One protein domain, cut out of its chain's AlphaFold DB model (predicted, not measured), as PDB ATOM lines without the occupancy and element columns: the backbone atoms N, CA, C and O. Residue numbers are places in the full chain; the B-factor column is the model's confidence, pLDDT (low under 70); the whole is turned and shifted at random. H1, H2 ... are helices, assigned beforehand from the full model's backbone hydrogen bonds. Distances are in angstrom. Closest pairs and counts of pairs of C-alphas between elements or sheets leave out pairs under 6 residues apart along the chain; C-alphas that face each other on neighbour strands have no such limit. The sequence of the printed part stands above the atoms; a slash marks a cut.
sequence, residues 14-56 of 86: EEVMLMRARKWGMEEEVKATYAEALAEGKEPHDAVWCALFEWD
ATOM      1  N   GLU A  14     137.194 170.445 231.446       81.38
ATOM      2  CA  GLU A  14     138.303 171.377 231.671       81.38
ATOM      3  C   GLU A  14     139.005 171.782 230.363       81.38
ATOM      4  O   GLU A  14     139.215 172.967 230.122       81.38
ATOM      5  N   GLU A  15     139.319 170.844 229.469       82.31
ATOM      6  CA  GLU A  15     139.952 171.168 228.182       82.31
ATOM      7  C   GLU A  15     139.045 172.016 227.288       82.31
ATOM      8  O   GLU A  15     139.502 172.981 226.670       82.31
ATOM      9  N   VAL A  16     137.740 171.720 227.265       78.94
ATOM     10  CA  VAL A  16     136.751 172.520 226.523       78.94
ATOM     11  C   VAL A  16     136.703 173.955 227.047       78.94
ATOM     12  O   VAL A  16     136.619 174.910 226.269       78.94
ATOM     13  N   MET A  17     136.765 174.113 228.366       83.44
ATOM     14  CA  MET A  17     136.809 175.407 229.034       83.44
ATOM     15  C   MET A  17     138.092 176.175 228.690       83.44
ATOM     16  O   MET A  17     138.021 177.322 228.244       83.44
ATOM     17  N   LEU A  18     139.254 175.531 228.827       83.50
ATOM     18  CA  LEU A  18     140.560 176.132 228.555       83.50
ATOM     19  C   LEU A  18     140.706 176.542 227.088       83.50
ATOM     20  O   LEU A  18     141.159 177.649 226.808       83.50
ATOM     21  N   MET A  19     140.239 175.727 226.137       83.00
ATOM     22  CA  MET A  19     140.240 176.099 224.718       83.00
ATOM     23  C   MET A  19     139.462 177.395 224.444       83.00
ATOM     24  O   MET A  19     139.860 178.183 223.582       83.00
ATOM     25  N   ARG A  20     138.366 177.641 225.173       77.62
ATOM     26  CA  ARG A  20     137.579 178.878 225.050       77.62
ATOM     27  C   ARG A  20     138.280 180.059 225.711       77.62
ATOM     28  O   ARG A  20     138.376 181.117 225.093       77.62
ATOM     29  N   ALA A  21     138.815 179.860 226.913       83.62
ATOM     30  CA  ALA A  21     139.554 180.874 227.660       83.62
ATOM     31  C   ALA A  21     140.833 181.324 226.930       83.62
ATOM     32  O   ALA A  21     141.147 182.515 226.889       83.62
ATOM     33  N   ARG A  22     141.519 180.396 226.250       81.75
ATOM     34  CA  ARG A  22     142.732 180.647 225.458       81.75
ATOM     35  C   ARG A  22     142.537 181.673 224.351       81.75
ATOM     36  O   ARG A  22     143.455 182.422 224.034       81.75
ATOM     37  N   LYS A  23     141.332 181.757 223.778       77.75
ATOM     38  CA  LYS A  23     141.000 182.756 222.751       77.75
ATOM     39  C   LYS A  23     141.104 184.195 223.273       77.75
ATOM     40  O   LYS A  23     141.323 185.110 222.483       77.75
ATOM     41  N   TRP A  24     140.969 184.368 224.583       81.50
ATOM     42  CA  TRP A  24     140.979 185.652 225.278       81.50
ATOM     43  C   TRP A  24     142.191 185.818 226.203       81.50
ATOM     44  O   TRP A  24     142.360 186.879 226.789       81.50
ATOM     45  N   GLY A  25     143.044 184.792 226.319       86.00
ATOM     46  CA  GLY A  25     144.186 184.786 227.235       86.00
ATOM     47  C   GLY A  25     143.797 184.680 228.713       86.00
ATOM     48  O   GLY A  25     144.585 185.060 229.566       86.00
ATOM     49  N   MET A  26     142.598 184.171 229.014       84.31
ATOM     50  CA  MET A  26     142.025 184.104 230.371       84.31
ATOM     51  C   MET A  26     142.080 182.689 230.968       84.31
ATOM     52  O   MET A  26     141.260 182.313 231.799       84.31
ATOM     53  N   GLU A  27     143.017 181.856 230.512       88.56
ATOM     54  CA  GLU A  27     143.112 180.445 230.916       88.56
ATOM     55  C   GLU A  27     143.303 180.284 232.427       88.56
ATOM     56  O   GLU A  27     142.682 179.412 233.028       88.56
ATOM     57  N   GLU A  28     144.125 181.132 233.047       87.38
ATOM     58  CA  GLU A  28     144.397 181.078 234.488       87.38
ATOM     59  C   GLU A  28     143.190 181.506 235.326       87.38
ATOM     60  O   GLU A  28     142.857 180.835 236.300       87.38
ATOM     61  N   GLU A  29     142.507 182.576 234.918       87.00
ATOM     62  CA  GLU A  29     141.341 183.118 235.623       87.00
ATOM     63  C   GLU A  29     140.173 182.126 235.611       87.00
ATOM     64  O   GLU A  29     139.615 181.774 236.649       87.00
ATOM     65  N   VAL A  30     139.881 181.565 234.441       87.62
ATOM     66  CA  VAL A  30     138.800 180.592 234.272       87.62
ATOM     67  C   VAL A  30     139.136 179.271 234.976       87.62
ATOM     68  O   VAL A  30     138.256 178.614 235.535       87.62
ATOM     69  N   LYS A  31     140.417 178.884 235.005       88.75
ATOM     70  CA  LYS A  31     140.878 177.708 235.753       88.75
ATOM     71  C   LYS A  31     140.770 177.901 237.265       88.75
ATOM     72  O   LYS A  31     140.450 176.935 237.956       88.75
ATOM     73  N   ALA A  32     141.008 179.110 237.773       89.94
ATOM     74  CA  ALA A  32     140.811 179.430 239.182       89.94
ATOM     75  C   ALA A  32     139.336 179.257 239.578       89.94
ATOM     76  O   ALA A  32     139.051 178.460 240.470       89.94
ATOM     77  N   THR A  33     138.405 179.860 238.829       89.00
ATOM     78  CA  THR A  33     136.960 179.706 239.076       89.00
ATOM     79  C   THR A  33     136.513 178.242 238.988       89.00
ATOM     80  O   THR A  33     135.712 177.772 239.795       89.00
ATOM     81  N   TYR A  34     137.047 177.479 238.028       88.06
ATOM     82  CA  TYR A  34     136.757 176.048 237.912       88.06
ATOM     83  C   TYR A  34     137.226 175.253 239.136       88.06
ATOM     84  O   TYR A  34     136.480 174.424 239.659       88.06
ATOM     85  N   ALA A  35     138.441 175.520 239.623       89.12
ATOM     86  CA  ALA A  35     138.977 174.878 240.817       89.12
ATOM     87  C   ALA A  35     138.178 175.244 242.078       89.12
ATOM     88  O   ALA A  35     137.929 174.372 242.910       89.12
ATOM     89  N   GLU A  36     137.732 176.497 242.201       89.31
ATOM     90  CA  GLU A  36     136.855 176.935 243.292       89.31
ATOM     91  C   GLU A  36     135.508 176.210 243.255       89.31
ATOM     92  O   GLU A  36     135.087 175.644 244.261       89.31
ATOM     93  N   ALA A  37     134.876 176.115 242.086       89.00
ATOM     94  CA  ALA A  37     133.615 175.400 241.930       89.00
ATOM     95  C   ALA A  37     133.740 173.898 242.261       89.00
ATOM     96  O   ALA A  37     132.856 173.324 242.901       89.00
ATOM     97  N   LEU A  38     134.852 173.257 241.886       87.00
ATOM     98  CA  LEU A  38     135.141 171.881 242.304       87.00
ATOM     99  C   LEU A  38     135.358 171.770 243.819       87.00
ATOM    100  O   LEU A  38     134.908 170.799 244.429       87.00
ATOM    101  N   ALA A  39     136.016 172.754 244.439       89.94
ATOM    102  CA  ALA A  39     136.212 172.800 245.888       89.94
ATOM    103  C   ALA A  39     134.890 172.992 246.654       89.94
ATOM    104  O   ALA A  39     134.739 172.461 247.753       89.94
ATOM    105  N   GLU A  40     133.906 173.670 246.054       87.31
ATOM    106  CA  GLU A  40     132.525 173.744 246.557       87.31
ATOM    107  C   GLU A  40     131.758 172.412 246.438       87.31
ATOM    108  O   GLU A  40     130.637 172.294 246.933       87.31
ATOM    109  N   GLY A  41     132.341 171.397 245.793       89.75
ATOM    110  CA  GLY A  41     131.711 170.097 245.568       89.75
ATOM    111  C   GLY A  41     130.764 170.070 244.369       89.75
ATOM    112  O   GLY A  41     129.914 169.181 244.291       89.75
ATOM    113  N   LYS A  42     130.881 171.028 243.439       85.44
ATOM    114  CA  LYS A  42     130.111 171.007 242.190       85.44
ATOM    115  C   LYS A  42     130.646 169.933 241.253       85.44
ATOM    116  O   LYS A  42     131.835 169.616 241.235       85.44
ATOM    117  N   GLU A  43     129.750 169.385 240.444       87.00
ATOM    118  CA  GLU A  43     130.134 168.464 239.383       87.00
ATOM    119  C   GLU A  43     131.010 169.183 238.341       87.00
ATOM    120  O   GLU A  43     130.812 170.371 238.081       87.00
ATOM    121  N   PRO A  44     131.959 168.484 237.694       81.94
ATOM    122  CA  PRO A  44     132.883 169.094 236.735       81.94
ATOM    123  C   PRO A  44     132.171 169.756 235.549       81.94
ATOM    124  O   PRO A  44     132.665 170.731 234.994       81.94
ATOM    125  N   HIS A  45     130.991 169.263 235.171       81.88
ATOM    126  CA  HIS A  45     130.160 169.909 234.162       81.88
ATOM    127  C   HIS A  45     129.665 171.287 234.639       81.88
ATOM    128  O   HIS A  45     129.903 172.288 233.966       81.88
ATOM    129  N   ASP A  46     129.036 171.358 235.814       83.00
ATOM    130  CA  ASP A  46     128.526 172.604 236.398       83.00
ATOM    131  C   ASP A  46     129.640 173.595 236.741       83.00
ATOM    132  O   ASP A  46     129.488 174.791 236.511       83.00
ATOM    133  N   ALA A  47     130.790 173.108 237.210       87.00
ATOM    134  CA  ALA A  47     131.960 173.937 237.471       87.00
ATOM    135  C   ALA A  47     132.465 174.638 236.198       87.00
ATOM    136  O   ALA A  47     132.759 175.833 236.230       87.00
ATOM    137  N   VAL A  48     132.501 173.939 235.057       85.19
ATOM    138  CA  VAL A  48     132.859 174.547 233.764       85.19
ATOM    139  C   VAL A  48     131.818 175.555 233.304       85.19
ATOM    140  O   VAL A  48     132.174 176.610 232.782       85.19
ATOM    141  N   TRP A  49     130.534 175.265 233.502       83.56
ATOM    142  CA  TRP A  49     129.474 176.220 233.190       83.56
ATOM    143  C   TRP A  49     129.568 177.485 234.040       83.56
ATOM    144  O   TRP A  49     129.471 178.575 233.482       83.56
ATOM    145  N   CYS A  50     129.810 177.359 235.346       83.19
ATOM    146  CA  CYS A  50     130.038 178.494 236.239       83.19
ATOM    147  C   CYS A  50     131.256 179.312 235.805       83.19
ATOM    148  O   CYS A  50     131.134 180.523 235.654       83.19
ATOM    149  N   ALA A  51     132.389 178.659 235.535       85.69
ATOM    150  CA  ALA A  51     133.606 179.339 235.104       85.69
ATOM    151  C   ALA A  51     133.416 180.072 233.768       85.69
ATOM    152  O   ALA A  51     133.797 181.226 233.619       85.69
ATOM    153  N   LEU A  52     132.759 179.451 232.788       83.31
ATOM    154  CA  LEU A  52     132.479 180.122 231.519       83.31
ATOM    155  C   LEU A  52     131.432 181.237 231.650       83.31
ATOM    156  O   LEU A  52     131.503 182.204 230.898       83.31
ATOM    157  N   PHE A  53     130.461 181.107 232.558       83.38
ATOM    158  CA  PHE A  53     129.442 182.128 232.812       83.38
ATOM    159  C   PHE A  53     130.027 183.358 233.504       83.38
ATOM    160  O   PHE A  53     129.754 184.478 233.086       83.38
ATOM    161  N   GLU A  54     130.842 183.152 234.539       84.75
ATOM    162  CA  GLU A  54     131.455 184.226 235.327       84.75
ATOM    163  C   GLU A  54     132.345 185.132 234.469       84.75
ATOM    164  O   GLU A  54     132.300 186.354 234.600       84.75
ATOM    165  N   TRP A  55     133.078 184.533 233.531       83.25
ATOM    166  CA  TRP A  55     133.978 185.238 232.618       83.25
ATOM    167  C   TRP A  55     133.326 185.636 231.280       83.25
ATOM    168  O   TRP A  55     134.030 186.029 230.353       83.25
ATOM    169  N   ASP A  56     131.995 185.523 231.151       79.12
ATOM    170  CA  ASP A  56     131.219 185.834 229.932       79.12
ATOM    171  C   ASP A  56     131.712 185.095 228.662       79.12
ATOM    172  O   ASP A  56     131.506 185.500 227.520       79.12
TER     173      ASP A  56
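Overview. This is residues 14 to 56 of the 86 residues of an uncharacterized protein of Candidatus Pacearchaeota archaeon (UniProt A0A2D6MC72). Three helices form a small cluster with their centres in a triangle: H2 is the longest, H1 folds back along it as a helical hairpin, and H3 folds back across it. H1 and H3 run side by side the same way, opposite to H2. The printed part has 43 residues with three named helices, in the order H1, H2, H3, and no named strand; the class is all helix. The whole is compact, with a radius of gyration of the C-alphas of 9.1 A, and elongated, spanning 28 by 15 by 15 A.

Arrangement. Start at H2, residues 27 to 39. H3, residues 44 to 54, touches it at a steep tilt of 51 degrees, opposite ways; look at Ala 37 and Ala 47, whose C-alphas are the closest, 5.0 A apart. H1, residues 14 to 22, forms a hairpin with H2: they touch at a shallow tilt of 32 degrees, opposite ways, and the closest C-alphas, of Ala 21 and Glu 27, are 4.8 A apart. H1 and H3 touch at a shallow tilt of 19 degrees, the same way, with the C-alphas of Met 17 and Val 48 closest at 6.2 A. In H1, H2 and H3 every O i to N i+4 pair is within hydrogen-bond range.

Along the chain. Find C-alpha 27 at (143.112, 180.445, 230.916); from there H2 runs 18.2 A to C-alpha 39 at (136.212, 172.800, 245.888). H3 runs 15.3 A from Pro 44 to C-alpha 54 at (131.455, 184.226, 235.327). H1 runs 12.0 A from C-alpha 14 at (138.303, 171.377, 231.671) to Arg 22.

Size, cuts and confidence. The two C-alphas farthest apart, of Lys 23 and Gly 41, are 27.7 A apart. Residues 14 to 56 are printed without a cut, and both links, H1 to H2 and H2 to H3, are tight. The mean pLDDT of the printed part is 84.9, and no printed residue is under 70.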